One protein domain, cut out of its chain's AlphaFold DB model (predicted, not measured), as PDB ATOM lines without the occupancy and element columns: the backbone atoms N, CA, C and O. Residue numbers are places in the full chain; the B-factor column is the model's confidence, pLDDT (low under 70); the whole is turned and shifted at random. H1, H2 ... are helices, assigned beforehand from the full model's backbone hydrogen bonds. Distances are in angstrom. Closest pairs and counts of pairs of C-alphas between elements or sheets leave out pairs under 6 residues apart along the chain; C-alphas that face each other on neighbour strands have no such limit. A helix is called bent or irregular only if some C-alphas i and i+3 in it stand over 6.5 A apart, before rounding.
ATOM      1  N   VAL A  20     149.481 121.352  96.423       92.88
ATOM      2  CA  VAL A  20     150.047 121.549  97.759       92.88
ATOM      3  C   VAL A  20     151.290 120.679  97.937       92.88
ATOM      4  O   VAL A  20     152.330 121.183  98.354       92.88
ATOM      5  N   PHE A  21     151.219 119.394  97.574       93.06
ATOM      6  CA  PHE A  21     152.359 118.484  97.682       93.06
ATOM      7  C   PHE A  21     153.544 118.935  96.820       93.06
ATOM      8  O   PHE A  21     154.663 119.030  97.323       93.06
ATOM      9  N   ALA A  22     153.311 119.223  95.538       91.00
ATOM     10  CA  ALA A  22     154.368 119.564  94.592       91.00
ATOM     11  C   ALA A  22     155.029 120.905  94.928       91.00
ATOM     12  O   ALA A  22     156.255 120.989  94.954       91.00
ATOM     13  N   LEU A  23     154.232 121.937  95.215       92.56
ATOM     14  CA  LEU A  23     154.756 123.260  95.538       92.56
ATOM     15  C   LEU A  23     155.479 123.254  96.871       92.56
ATOM     16  O   LEU A  23     156.597 123.738  96.921       92.56
ATOM     17  N   TRP A  24     154.908 122.653  97.917       93.81
ATOM     18  CA  TRP A  24     155.575 122.624  99.216       93.81
ATOM     19  C   TRP A  24     156.878 121.823  99.155       93.81
ATOM     20  O   TRP A  24     157.906 122.290  99.632       93.81
ATOM     21  N   THR A  25     156.877 120.657  98.503       92.12
ATOM     22  CA  THR A  25     158.101 119.851  98.358       92.12
ATOM     23  C   THR A  25     159.190 120.594  97.582       92.12
ATOM     24  O   THR A  25     160.368 120.394  97.852       92.12
ATOM     25  N   TYR A  26     158.815 121.444  96.622       91.81
ATOM     26  CA  TYR A  26     159.770 122.196  95.811       91.81
ATOM     27  C   TYR A  26     160.245 123.497  96.470       91.81
ATOM     28  O   TYR A  26     161.432 123.806  96.421       91.81
ATOM     29  N   SER A  27     159.332 124.288  97.034       88.19
ATOM     30  CA  SER A  27     159.637 125.621  97.560       88.19
ATOM     31  C   SER A  27     159.976 125.633  99.045       88.19
ATOM     32  O   SER A  27     160.384 126.678  99.531       88.19
ATOM     33  N   GLU A  28     159.728 124.538  99.775       89.50
ATOM     34  CA  GLU A  28     159.776 124.446 101.249       89.50
ATOM     35  C   GLU A  28     158.871 125.468 101.980       89.50
ATOM     36  O   GLU A  28     158.817 125.512 103.207       89.50
ATOM     37  N   GLU A  29     158.067 126.221 101.224       88.88
ATOM     38  CA  GLU A  29     157.232 127.332 101.684       88.88
ATOM     39  C   GLU A  29     155.744 126.933 101.664       88.88
ATOM     40  O   GLU A  29     155.111 126.939 100.599       88.88
ATOM     41  N   PRO A  30     155.131 126.618 102.821       89.69
ATOM     42  CA  PRO A  30     153.753 126.123 102.878       89.69
ATOM     43  C   PRO A  30     152.725 127.157 102.394       89.69
ATOM     44  O   PRO A  30     151.712 126.797 101.795       89.69
ATOM     45  N   TRP A  31     152.983 128.450 102.605       89.31
ATOM     46  CA  TRP A  31     152.086 129.526 102.168       89.31
ATOM     47  C   TRP A  31     152.012 129.651 100.646       89.31
ATOM     48  O   TRP A  31     150.937 129.909 100.102       89.31
ATOM     49  N   LEU A  32     153.132 129.407  99.957       90.75
ATOM     50  CA  LEU A  32     153.180 129.362  98.498       90.75
ATOM     51  C   LEU A  32     152.334 128.197  97.975       90.75
ATOM     52  O   LEU A  32     151.567 128.363  97.029       90.75
ATOM     53  N   ALA A  33     152.420 127.040  98.632       91.25
ATOM     54  CA  ALA A  33     151.703 125.834  98.240       91.25
ATOM     55  C   ALA A  33     150.176 125.939  98.403       91.25
ATOM     56  O   ALA A  33     149.424 125.363  97.618       91.25
ATOM     57  N   ILE A  34     149.706 126.690  99.401       91.88
ATOM     58  CA  ILE A  34     148.273 126.866  99.678       91.88
ATOM     59  C   ILE A  34     147.611 127.847  98.697       91.88
ATOM     60  O   ILE A  34     146.416 127.725  98.436       91.88
ATOM     61  N   LEU A  35     148.354 128.804  98.133       93.50
ATOM     62  CA  LEU A  35     147.801 129.880  97.298       93.50
ATOM     63  C   LEU A  35     146.999 129.380  96.076       93.50
ATOM     64  O   LEU A  35     145.841 129.780  95.937       93.50
ATOM     65  N   PRO A  36     147.526 128.481  95.222       94.31
ATOM     66  CA  PRO A  36     146.773 127.944  94.083       94.31
ATOM     67  C   PRO A  36     145.515 127.175  94.492       94.31
ATOM     68  O   PRO A  36     144.453 127.357  93.895       94.31
ATOM     69  N   ALA A  37     145.611 126.361  95.548       93.56
ATOM     70  CA  ALA A  37     144.471 125.633  96.095       93.56
ATOM     71  C   ALA A  37     143.404 126.590  96.651       93.56
ATOM     72  O   ALA A  37     142.209 126.368  96.454       93.56
ATOM     73  N   PHE A  38     143.825 127.683  97.292       94.75
ATOM     74  CA  PHE A  38     142.933 128.733  97.772       94.75
ATOM     75  C   PHE A  38     142.208 129.426  96.612       94.75
ATOM     76  O   PHE A  38     140.991 129.593  96.673       94.75
ATOM     77  N   PHE A  39     142.918 129.799  95.543       95.19
ATOM     78  CA  PHE A  39     142.302 130.435  94.375       95.19
ATOM     79  C   PHE A  39     141.290 129.530  93.688       95.19
ATOM     80  O   PHE A  39     140.207 129.994  93.351       95.19
ATOM     81  N   MET A  40     141.613 128.250  93.534       93.88
ATOM     82  CA  MET A  40     140.687 127.261  92.999       93.88
ATOM     83  C   MET A  40     139.446 127.134  93.894       93.88
ATOM     84  O   MET A  40     138.340 127.402  93.446       93.88
ATOM     85  N   ALA A  41     139.612 126.826  95.183       92.62
ATOM     86  CA  ALA A  41     138.489 126.569  96.087       92.62
ATOM     87  C   ALA A  41     137.599 127.796  96.341       92.62
ATOM     88  O   ALA A  41     136.375 127.726  96.221       92.62
ATOM     89  N   PHE A  42     138.199 128.927  96.709       93.75
ATOM     90  CA  PHE A  42     137.446 130.128  97.065       93.75
ATOM     91  C   PHE A  42     137.067 130.953  95.836       93.75
ATOM     92  O   PHE A  42     135.959 131.491  95.788       93.75
ATOM     93  N   GLY A  43     137.948 131.045  94.841       92.31
ATOM     94  CA  GLY A  43     137.681 131.782  93.608       92.31
ATOM     95  C   GLY A  43     136.567 131.146  92.777       92.31
ATOM     96  O   GLY A  43     135.615 131.846  92.413       92.31
ATOM     97  N   ASP A  44     136.617 129.827  92.555       88.81
ATOM     98  CA  ASP A  44     135.532 129.113  91.868       88.81
ATOM     99  C   ASP A  44     134.240 129.143  92.700       88.81
ATOM    100  O   ASP A  44     133.164 129.450  92.185       88.81
ATOM    101  N   GLY A  45     134.336 128.979  94.025       89.94
ATOM    102  CA  GLY A  45     133.186 129.101  94.925       89.94
ATOM    103  C   GLY A  45     132.444 130.442  94.784       89.94
ATOM    104  O   GLY A  45     131.216 130.476  94.652       89.94
ATOM    105  N   VAL A  46     133.176 131.560  94.747       92.62
ATOM    106  CA  VAL A  46     132.603 132.905  94.549       92.62
ATOM    107  C   VAL A  46     131.994 133.048  93.156       92.62
ATOM    108  O   VAL A  46     130.873 133.556  93.021       92.62
ATOM    109  N   THR A  47     132.682 132.560  92.124       90.75
ATOM    110  CA  THR A  47     132.177 132.559  90.743       90.75
ATOM    111  C   THR A  47     130.875 131.767  90.638       90.75
ATOM    112  O   THR A  47     129.900 132.246  90.048       90.75
ATOM    113  N   GLY A  48     130.800 130.608  91.292       87.56
ATOM    114  CA  GLY A  48     129.605 129.781  91.411       87.56
ATOM    115  C   GLY A  48     128.434 130.516  92.066       87.56
ATOM    116  O   GLY A  48     127.324 130.490  91.523       87.56
ATOM    117  N   ILE A  49     128.672 131.226  93.175       90.62
ATOM    118  CA  ILE A  49     127.646 132.022  93.875       90.62
ATOM    119  C   ILE A  49     127.109 133.139  92.974       90.62
ATOM    120  O   ILE A  49     125.891 133.289  92.831       90.62
ATOM    121  N   ILE A  50     127.996 133.922  92.353       90.50
ATOM    122  CA  ILE A  50     127.615 135.049  91.488       90.50
ATOM    123  C   ILE A  50     126.833 134.549  90.275       90.50
ATOM    124  O   ILE A  50     125.779 135.092  89.940       90.50
ATOM    125  N   ARG A  51     127.309 133.472  89.649       87.81
ATOM    126  CA  ARG A  51     126.654 132.843  88.503       87.81
ATOM    127  C   ARG A  51     125.260 132.338  88.850       87.81
ATOM    128  O   ARG A  51     124.322 132.575  88.088       87.81
ATOM    129  N   ASN A  52     125.117 131.676  89.997       88.50
ATOM    130  CA  ASN A  52     123.829 131.167  90.448       88.50
ATOM    131  C   ASN A  52     122.833 132.311  90.700       88.50
ATOM    132  O   ASN A  52     121.682 132.217  90.289       88.50
ATOM    133  N   LYS A  53     123.289 133.422  91.295       89.00
ATOM    134  CA  LYS A  53     122.440 134.592  91.566       89.00
ATOM    135  C   LYS A  53     122.042 135.380  90.317       89.00
ATOM    136  O   LYS A  53     120.908 135.838  90.245       89.00
ATOM    137  N   LEU A  54     122.959 135.582  89.370       88.12
ATOM    138  CA  LEU A  54     122.718 136.450  88.209       88.12
ATOM    139  C   LEU A  54     122.072 135.723  87.031       88.12
ATOM    140  O   LEU A  54     121.263 136.314  86.319       88.12
ATOM    141  N   PHE A  55     122.448 134.465  86.796       85.38
ATOM    142  CA  PHE A  55     122.067 133.754  85.576       85.38
ATOM    143  C   PHE A  55     121.234 132.501  85.842       85.38
ATOM    144  O   PHE A  55     120.542 132.067  84.930       85.38
ATOM    145  N   ALA A  56     121.297 131.910  87.043       81.31
ATOM    146  CA  ALA A  56     120.614 130.656  87.404       81.31
ATOM    147  C   ALA A  56     120.903 129.460  86.460       81.31
ATOM    148  O   ALA A  56     120.192 128.459  86.459       81.31
ATOM    149  N   ARG A  57     121.967 129.552  85.652       76.19
ATOM    150  CA  ARG A  57     122.487 128.505  84.757       76.19
ATOM    151  C   ARG A  57     124.013 128.549  84.730       76.19
ATOM    152  O   ARG A  57     124.600 129.611  84.970       76.19
ATOM    153  N   ARG A  58     124.665 127.424  84.402       71.12
ATOM    154  CA  ARG A  58     126.122 127.379  84.176       71.12
ATOM    155  C   ARG A  58     126.479 128.246  82.964       71.12
ATOM    156  O   ARG A  58     126.367 127.823  81.825       71.12
ATOM    157  N   THR A  59     126.852 129.494  83.227       77.38
ATOM    158  CA  THR A  59     127.390 130.445  82.253       77.38
ATOM    159  C   THR A  59     128.659 131.073  82.809       77.38
ATOM    160  O   THR A  59     128.681 131.536  83.953       77.38
ATOM    161  N   LYS A  60     129.724 131.090  82.009       77.75
ATOM    162  CA  LYS A  60     130.935 131.850  82.321       77.75
ATOM    163  C   LYS A  60     130.646 133.326  82.032       77.75
ATOM    164  O   LYS A  60     130.181 133.680  80.949       77.75
ATOM    165  N   SER A  61     130.854 134.195  83.019       83.88
ATOM    166  CA  SER A  61     130.506 135.616  82.922       83.88
ATOM    167  C   SER A  61     131.638 136.499  83.428       83.88
ATOM    168  O   SER A  61     132.399 136.110  84.313       83.88
ATOM    169  N   ALA A  62     131.718 137.721  82.898       87.56
ATOM    170  CA  ALA A  62     132.664 138.719  83.391       87.56
ATOM    171  C   ALA A  62     132.425 139.059  84.875       87.56
ATOM    172  O   ALA A  62     133.371 139.374  85.584       87.56
ATOM    173  N   TRP A  63     131.181 138.937  85.356       89.56
ATOM    174  CA  TRP A  63     130.830 139.145  86.762       89.56
ATOM    175  C   TRP A  63     131.404 138.073  87.689       89.56
ATOM    176  O   TRP A  63     131.837 138.404  88.788       89.56
ATOM    177  N   GLY A  64     131.436 136.811  87.247       88.88
ATOM    178  CA  GLY A  64     132.090 135.729  87.989       88.88
ATOM    179  C   GLY A  64     133.587 135.993  88.145       88.88
ATOM    180  O   GLY A  64     134.083 136.045  89.263       88.88
ATOM    181  N   ASN A  65     134.260 136.305  87.033       91.56
ATOM    182  CA  ASN A  65     135.676 136.681  87.027       91.56
ATOM    183  C   ASN A  65     135.940 137.916  87.912       91.56
ATOM    184  O   ASN A  65     136.843 137.900  88.733       91.56
ATOM    185  N   LEU A  66     135.109 138.962  87.845       93.00
ATOM    186  CA  LEU A  66     135.261 140.111  88.744       93.00
ATOM    187  C   LEU A  66     135.158 139.708  90.224       93.00
ATOM    188  O   LEU A  66     135.945 140.177  91.043       93.00
ATOM    189  N   GLY A  67     134.213 138.832  90.573       93.25
ATOM    190  CA  GLY A  67     134.077 138.320  91.935       93.25
ATOM    191  C   GLY A  67     135.281 137.509  92.395       93.25
ATOM    192  O   GLY A  67     135.772 137.722  93.502       93.25
ATOM    193  N   MET A  68     135.784 136.626  91.534       94.69
ATOM    194  CA  MET A  68     137.011 135.884  91.793       94.69
ATOM    195  C   MET A  68     138.197 136.834  91.991       94.69
ATOM    196  O   MET A  68     138.892 136.717  92.995       94.69
ATOM    197  N   ALA A  69     138.378 137.839  91.134       94.88
ATOM    198  CA  ALA A  69     139.452 138.824  91.255       94.88
ATOM    199  C   ALA A  69     139.393 139.596  92.583       94.88
ATOM    200  O   ALA A  69     140.427 139.806  93.216       94.88
ATOM    201  N   ILE A  70     138.196 139.976  93.042       95.38
ATOM    202  CA  ILE A  70     137.995 140.675  94.324       95.38
ATOM    203  C   ILE A  70     138.468 139.832  95.517       95.38
ATOM    204  O   ILE A  70     138.886 140.398  96.524       95.38
ATOM    205  N   VAL A  71     138.436 138.503  95.421       95.62
ATOM    206  CA  VAL A  71     138.896 137.605  96.491       95.62
ATOM    207  C   VAL A  71     140.353 137.190  96.292       95.62
ATOM    208  O   VAL A  71     141.145 137.251  97.230       95.62
ATOM    209  N   CYS A  72     140.734 136.809  95.075       96.31
ATOM    210  CA  CYS A  72     142.059 136.285  94.770       96.31
ATOM    211  C   CYS A  72     143.145 137.366  94.759       96.31
ATOM    212  O   CYS A  72     144.253 137.077  95.201       96.31
ATOM    213  N   LEU A  73     142.867 138.602  94.317       96.75
ATOM    214  CA  LEU A  73     143.874 139.675  94.324       96.75
ATOM    215  C   LEU A  73     144.298 140.054  95.753       96.75
ATOM    216  O   LEU A  73     145.499 140.024  96.029       96.75
ATOM    217  N   PRO A  74     143.376 140.368  96.691       96.62
ATOM    218  CA  PRO A  74     143.775 140.736  98.045       96.62
ATOM    219  C   PRO A  74     144.339 139.546  98.819       96.62
ATOM    220  O   PRO A  74     145.332 139.705  99.522       96.62
ATOM    221  N   ALA A  75     143.757 138.350  98.666       95.06
ATOM    222  CA  ALA A  75     144.294 137.148  99.301       95.06
ATOM    223  C   ALA A  75     145.704 136.828  98.787       95.06
ATOM    224  O   ALA A  75     146.605 136.579  99.582       95.06
ATOM    225  N   GLY A  76     145.909 136.915  97.470       95.88
ATOM    226  CA  GLY A  76     147.207 136.762  96.827       95.88
ATOM    227  C   GLY A  76     148.236 137.753  97.356       95.88
ATOM    228  O   GLY A  76     149.347 137.355  97.686       95.88
ATOM    229  N   TRP A  77     147.859 139.021  97.517       96.06
ATOM    230  CA  TRP A  77     148.732 140.036  98.103       96.06
ATOM    231  C   TRP A  77     149.091 139.735  99.565       96.06
ATOM    232  O   TRP A  77     150.264 139.755  99.929       96.06
ATOM    233  N   VAL A  78     148.093 139.464 100.410       95.62
ATOM    234  CA  VAL A  78     148.276 139.282 101.863       95.62
ATOM    235  C   VAL A  78     149.063 138.011 102.170       95.62
ATOM    236  O   VAL A  78     150.018 138.048 102.946       95.62
ATOM    237  N   ILE A  79     148.695 136.892 101.544       93.75
ATOM    238  CA  ILE A  79     149.422 135.633 101.714       93.75
ATOM    239  C   ILE A  79     150.799 135.766 101.061       93.75
ATOM    240  O   ILE A  79     151.788 135.441 101.703       93.75
ATOM    241  N   GLY A  80     150.881 136.350  99.858       93.25
ATOM    242  CA  GLY A  80     152.121 136.669  99.140       93.25
ATOM    243  C   GLY A  80     153.136 137.459  99.973       93.25
ATOM    244  O   GLY A  80     154.328 137.166  99.945       93.25
ATOM    245  N   ALA A  81     152.669 138.436 100.753       92.44
ATOM    246  CA  ALA A  81     153.500 139.218 101.667       92.44
ATOM    247  C   ALA A  81     154.063 138.397 102.841       92.44
ATOM    248  O   ALA A  81     155.050 138.807 103.444       92.44
ATOM    249  N   SER A  82     153.433 137.266 103.165       90.19
ATOM    250  CA  SER A  82     153.812 136.379 104.271       90.19
ATOM    251  C   SER A  82     154.786 135.266 103.854       90.19
ATOM    252  O   SER A  82     155.191 134.477 104.705       90.19
ATOM    253  N   LEU A  83     155.141 135.174 102.565       89.12
ATOM    254  CA  LEU A  83     156.130 134.217 102.055       89.12
ATOM    255  C   LEU A  83     157.558 134.637 102.427       89.12
ATOM    256  O   LEU A  83     157.837 135.821 102.636       89.12
ATOM    257  N   THR A  84     158.474 133.666 102.422       86.31
ATOM    258  CA  THR A  84     159.919 133.914 102.504       86.31
ATOM    259  C   THR A  84     160.597 133.440 101.211       86.31
ATOM    260  O   THR A  84     160.720 132.239 101.000       86.31
ATOM    261  N   PRO A  85     161.056 134.338 100.314       86.56
ATOM    262  CA  PRO A  85     160.983 135.800 100.373       86.56
ATOM    263  C   PRO A  85     159.559 136.339 100.161       86.56
ATOM    264  O   PRO A  85     158.709 135.667  99.582       86.56
ATOM    265  N   ALA A  86     159.311 137.579 100.590       90.25
ATOM    266  CA  ALA A  86     158.010 138.219 100.414       90.25
ATOM    267  C   ALA A  86     157.743 138.497  98.926       90.25
ATOM    268  O   ALA A  86     158.500 139.211  98.266       90.25
ATOM    269  N   LEU A  87     156.636 137.961  98.406       92.88
ATOM    270  CA  LEU A  87     156.252 138.028  96.993       92.88
ATOM    271  C   LEU A  87     154.803 138.547  96.820       92.88
ATOM    272  O   LEU A  87     153.998 137.912  96.135       92.88
ATOM    273  N   PRO A  88     154.424 139.704  97.410       94.12
ATOM    274  CA  PRO A  88     153.040 140.192  97.390       94.12
ATOM    275  C   PRO A  88     152.526 140.487  95.977       94.12
ATOM    276  O   PRO A  88     151.399 140.128  95.637       94.12
ATOM    277  N   LEU A  89     153.363 141.095  95.129       94.44
ATOM    278  CA  LEU A  89     153.007 141.400  93.742       94.44
ATOM    279  C   LEU A  89     152.805 140.127  92.919       94.44
ATOM    280  O   LEU A  89     151.830 140.036  92.182       94.44
ATOM    281  N   TRP A  90     153.665 139.122  93.084       95.81
ATOM    282  CA  TRP A  90     153.502 137.832  92.411       95.81
ATOM    283  C   TRP A  90     152.279 137.068  92.906       95.81
ATOM    284  O   TRP A  90     151.579 136.465  92.097       95.81
ATOM    285  N   GLY A  91     151.976 137.131  94.204       95.44
ATOM    286  CA  GLY A  91     150.748 136.573  94.762       95.44
ATOM    287  C   GLY A  91     149.497 137.224  94.169       95.44
ATOM    288  O   GLY A  91     148.583 136.523  93.731       95.44
ATOM    289  N   ALA A  92     149.476 138.556  94.064       96.88
ATOM    290  CA  ALA A  92     148.389 139.282  93.410       96.88
ATOM    291  C   ALA A  92     148.305 138.970  91.903       96.88
ATOM    292  O   ALA A  92     147.223 138.680  91.402       96.88
ATOM    293  N   LEU A  93     149.428 138.957  91.178       96.69
ATOM    294  CA  LEU A  93     149.472 138.585  89.758       96.69
ATOM    295  C   LEU A  93     148.972 137.157  89.531       96.69
ATOM    296  O   LEU A  93     148.208 136.915  88.599       96.69
ATOM    297  N   SER A  94     149.347 136.224  90.403       96.44
ATOM    298  CA  SER A  94     148.877 134.842  90.363       96.44
ATOM    299  C   SER A  94     147.356 134.767  90.537       96.44
ATOM    300  O   SER A  94     146.679 134.110  89.747       96.44
ATOM    301  N   GLY A  95     146.795 135.536  91.479       95.94
ATOM    302  CA  GLY A  95     145.346 135.678  91.644       95.94
ATOM    303  C   GLY A  95     144.651 136.325  90.436       95.94
ATOM    304  O   GLY A  95     143.564 135.897  90.048       95.94
ATOM    305  N   ALA A  96     145.285 137.312  89.795       95.94
ATOM    306  CA  ALA A  96     144.779 137.940  88.573       95.94
ATOM    307  C   ALA A  96     144.709 136.937  87.413       95.94
ATOM    308  O   ALA A  96     143.700 136.859  86.710       95.94
ATOM    309  N   VAL A  97     145.775 136.152  87.238       96.00
ATOM    310  CA  VAL A  97     145.867 135.112  86.211       96.00
ATOM    311  C   VAL A  97     144.841 134.016  86.473       96.00
ATOM    312  O   VAL A  97     144.108 133.674  85.552       96.00
ATOM    313  N   ALA A  98     144.713 133.532  87.712       94.50
ATOM    314  CA  ALA A  98     143.687 132.560  88.094       94.50
ATOM    315  C   ALA A  98     142.278 133.039  87.703       94.50
ATOM    316  O   ALA A  98     141.525 132.321  87.049       94.50
ATOM    317  N   SER A  99     141.963 134.293  88.030       93.62
ATOM    318  CA  SER A  99     140.680 134.916  87.714       93.62
ATOM    319  C   SER A  99     140.440 135.064  86.209       93.62
ATOM    320  O   SER A  99     139.348 134.807  85.702       93.62
ATOM    321  N   PHE A 100     141.470 135.457  85.461       91.94
ATOM    322  CA  PHE A 100     141.403 135.559  84.007       91.94
ATOM    323  C   PHE A 100     141.155 134.197  83.352       91.94
ATOM    324  O   PHE A 100     140.288 134.077  82.484       91.94
ATOM    325  N   VAL A 101     141.892 133.188  83.806       91.25
ATOM    326  CA  VAL A 101     141.868 131.814  83.311       91.25
ATOM    327  C   VAL A 101     140.514 131.142  83.541       91.25
ATOM    328  O   VAL A 101     140.031 130.469  82.636       91.25
ATOM    329  N   GLU A 102     139.855 131.408  84.672       87.81
ATOM    330  CA  GLU A 102     138.516 130.890  85.005       87.81
ATOM    331  C   GLU A 102     137.459 131.179  83.920       87.81
ATOM    332  O   GLU A 102     136.484 130.442  83.754       87.81
ATOM    333  N   ARG A 103     137.643 132.239  83.124       84.00
ATOM    334  CA  ARG A 103     136.729 132.578  82.023       84.00
ATOM    335  C   ARG A 103     136.836 131.627  80.823       84.00
ATOM    336  O   ARG A 103     135.918 131.616  80.001       84.00
ATOM    337  N   TYR A 104     137.935 130.892  80.687       80.81
ATOM    338  CA  TYR A 104     138.231 130.078  79.513       80.81
ATOM    339  C   TYR A 104     137.921 128.604  79.757       80.81
ATOM    340  O   TYR A 104     138.367 128.017  80.735       80.81
ATOM    341  N   GLU A 105     137.210 127.989  78.815       73.00
ATOM    342  CA  GLU A 105     136.998 126.543  78.770       73.00
ATOM    343  C   GLU A 105     137.877 125.965  77.654       73.00
ATOM    344  O   GLU A 105     137.635 126.196  76.467       73.00
ATOM    345  N   PHE A 106     138.937 125.243  78.024       68.81
ATOM    346  CA  PHE A 106     139.839 124.603  77.064       68.81
ATOM    347  C   PHE A 106     139.425 123.149  76.824       68.81
ATOM    348  O   PHE A 106     140.058 122.210  77.304       68.81
ATOM    349  N   GLY A 107     138.365 122.964  76.035       68.56
ATOM    350  CA  GLY A 107     137.933 121.644  75.571       68.56
ATOM    351  C   GLY A 107     137.681 120.662  76.730       68.56
ATOM    352  O   GLY A 107     136.803 120.936  77.540       68.56
ATOM    353  N   PRO A 108     138.401 119.522  76.818       69.12
ATOM    354  CA  PRO A 108     138.198 118.515  77.864       69.12
ATOM    355  C   PRO A 108     138.902 118.834  79.197       69.12
ATOM    356  O   PRO A 108     138.837 118.020  80.115       69.12
ATOM    357  N   ILE A 109     139.637 119.947  79.293       75.75
ATOM    358  CA  ILE A 109     140.406 120.299  80.491       75.75
ATOM    359  C   ILE A 109     139.504 121.048  81.471       75.75
ATOM    360  O   ILE A 109     138.910 122.067  81.126       75.75
ATOM    361  N   ASP A 110     139.451 120.538  82.698       82.81
ATOM    362  CA  ASP A 110     138.747 121.138  83.828       82.81
ATOM    363  C   ASP A 110     139.375 122.493  84.221       82.81
ATOM    364  O   ASP A 110     140.603 122.652  84.250       82.81
ATOM    365  N   ASP A 111     138.532 123.475  84.528       83.25
ATOM    366  CA  ASP A 111     138.924 124.822  84.943       83.25
ATOM    367  C   ASP A 111     139.779 124.814  86.216       83.25
ATOM    368  O   ASP A 111     140.749 125.570  86.310       83.25
ATOM    369  N   ASN A 112     139.522 123.886  87.139       89.19
ATOM    370  CA  ASN A 112     140.320 123.691  88.349       89.19
ATOM    371  C   ASN A 112     141.785 123.371  88.032       89.19
ATOM    372  O   ASN A 112     142.698 123.918  88.655       89.19
ATOM    373  N   VAL A 113     142.029 122.523  87.026       90.12
ATOM    374  CA  VAL A 113     143.393 122.192  86.585       90.12
ATOM    375  C   VAL A 113     144.075 123.441  86.057       90.12
ATOM    376  O   VAL A 113     145.219 123.732  86.409       90.12
ATOM    377  N   LEU A 114     143.363 124.193  85.224       91.06
ATOM    378  CA  LEU A 114     143.899 125.362  84.552       91.06
ATOM    379  C   LEU A 114     144.221 126.488  85.543       91.06
ATOM    380  O   LEU A 114     145.305 127.069  85.466       91.06
ATOM    381  N   ILE A 115     143.333 126.743  86.509       92.50
ATOM    382  CA  ILE A 115     143.546 127.701  87.602       92.50
ATOM    383  C   ILE A 115     144.795 127.324  88.389       92.50
ATOM    384  O   ILE A 115     145.685 128.159  88.571       92.50
ATOM    385  N   VAL A 116     144.885 126.072  88.840       93.56
ATOM    386  CA  VAL A 116     145.989 125.617  89.685       93.56
ATOM    387  C   VAL A 116     147.313 125.657  88.930       93.56
ATOM    388  O   VAL A 116     148.285 126.194  89.454       93.56
ATOM    389  N   VAL A 117     147.372 125.161  87.694       93.88
ATOM    390  CA  VAL A 117     148.608 125.168  86.898       93.88
ATOM    391  C   VAL A 117     149.047 126.598  86.585       93.88
ATOM    392  O   VAL A 117     150.204 126.941  86.824       93.88
ATOM    393  N   ALA A 118     148.144 127.456  86.105       94.56
ATOM    394  CA  ALA A 118     148.496 128.824  85.729       94.56
ATOM    395  C   ALA A 118     148.959 129.654  86.938       94.56
ATOM    396  O   ALA A 118     149.996 130.314  86.872       94.56
ATOM    397  N   SER A 119     148.238 129.581  88.060       95.25
ATOM    398  CA  SER A 119     148.615 130.291  89.290       95.25
ATOM    399  C   SER A 119     149.929 129.780  89.887       95.25
ATOM    400  O   SER A 119     150.768 130.590  90.289       95.25
ATOM    401  N   SER A 120     150.154 128.461  89.876       95.06
ATOM    402  CA  SER A 120     151.410 127.849  90.325       95.06
ATOM    403  C   SER A 120     152.597 128.325  89.491       95.06
ATOM    404  O   SER A 120     153.617 128.711  90.053       95.06
ATOM    405  N   LEU A 121     152.464 128.362  88.160       95.25
ATOM    406  CA  LEU A 121     153.536 128.827  87.275       95.25
ATOM    407  C   LEU A 121     153.924 130.283  87.564       95.25
ATOM    408  O   LEU A 121     155.111 130.590  87.618       95.25
ATOM    409  N   VAL A 122     152.950 131.165  87.805       95.69
ATOM    410  CA  VAL A 122     153.228 132.571  88.153       95.69
ATOM    411  C   VAL A 122     153.990 132.684  89.476       95.69
ATOM    412  O   VAL A 122     154.936 133.462  89.570       95.69
ATOM    413  N   LEU A 123     153.621 131.895  90.489       93.62
ATOM    414  CA  LEU A 123     154.312 131.900  91.783       93.62
ATOM    415  C   LEU A 123     155.732 131.338  91.677       93.62
ATOM    416  O   LEU A 123     156.659 131.914  92.241       93.62
ATOM    417  N   LEU A 124     155.917 130.253  90.923       93.38
ATOM    418  CA  LEU A 124     157.233 129.661  90.680       93.38
ATOM    419  C   LEU A 124     158.150 130.608  89.897       93.38
ATOM    420  O   LEU A 124     159.338 130.685  90.197       93.38
ATOM    421  N   LEU A 125     157.605 131.369  88.941       92.75
ATOM    422  CA  LEU A 125     158.342 132.442  88.270       92.75
ATOM    423  C   LEU A 125     158.768 133.528  89.260       92.75
ATOM    424  O   LEU A 125     159.921 133.952  89.227       92.75
ATOM    425  N   GLY A 126     157.882 133.934  90.170       90.56
ATOM    426  CA  GLY A 126     158.223 134.892  91.219       90.56
ATOM    427  C   GLY A 126     159.310 134.395  92.165       90.56
ATOM    428  O   GLY A 126     160.204 135.156  92.523       90.56
ATOM    429  N   LEU A 127     159.295 133.106  92.506       89.38
ATOM    430  CA  LEU A 127     160.347 132.486  93.307       89.38
ATOM    431  C   LEU A 127     161.689 132.430  92.558       89.38
ATOM    432  O   LEU A 127     162.736 132.646  93.162       89.38
ATOM    433  N   ALA A 128     161.666 132.169  91.248       90.12
ATOM    434  CA  ALA A 128     162.869 132.078  90.423       90.12
ATOM    435  C   ALA A 128     163.499 133.447  90.104       90.12
ATOM    436  O   ALA A 128     164.722 133.555  90.031       90.12
ATOM    437  N   ILE A 129     162.679 134.478  89.883       91.00
ATOM    438  CA  ILE A 129     163.126 135.830  89.508       91.00
ATOM    439  C   ILE A 129     163.419 136.683  90.751       91.00
ATOM    440  O   ILE A 129     164.330 137.509  90.729       91.00
ATOM    441  N   GLY A 130     162.668 136.474  91.834       83.62
ATOM    442  CA  GLY A 130     162.695 137.310  93.029       83.62
ATOM    443  C   GLY A 130     161.600 138.388  93.040       83.62
ATOM    444  O   GLY A 130     160.747 138.442  92.147       83.62
TER     445      GLY A 130
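This is residues 20 to 130 of the 132 residues of an uncharacterized protein of Candidatus Poseidoniales archaeon (UniProt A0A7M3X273). Four helices, H2 to H5, run up and down in a bundle, each against the one before it, and short H1 folds back on the first part of H2. H2 is the longest helix and the hub, touching the four others. The printed part has 111 residues with five named helices, H1 to H5 in order, and no named strand; its class is all helix. It is compact, with a radius of gyration of the C-alphas of 13.7 A, and only just elongated, spanning 42 by 28 by 19 A.

Find C-alpha 20 at (150.047, 121.549, 97.759), where H1, residues 20 to 27, begins. H2, residues 30 to 55, runs 36.9 A with a kink of 31 degrees near residue 37; it is only just irregular, C-alphas 33 and 36 being 6.8 A apart. Next come H3, residues 62 to 81, 27.7 A, and H4, residues 88 to 102, 21.2 A. H5, residues 111 to 129, runs 27.0 A and ends at C-alpha 129, (163.126, 135.830, 89.508).

Start at H1: it forms a hairpin with H2, touching residues 30 to 37 alone, closest at the C-alphas of Val 20 and Ala 33, 4.6 A. H2 and H3 touch at a shallow tilt of 21 degrees, opposite ways, closest at C-alphas 47 and 64, 4.2 A. H4 and H5 touch at 25 degrees, a shallow tilt, closest at C-alphas 94 and 119, 4.7 A. H3 and H5 are apart. Every O i to N i+4 pair is within hydrogen-bond range in H1, H4 and H5; H2 has 20 of 22 and H3 15 of 16.

The C-alphas of Ala 56 and Gly 130, the two farthest apart, are 43.0 A apart. The printed part has no cut, and no link is long. Look at residues 106 to 108 for pLDDT under 70.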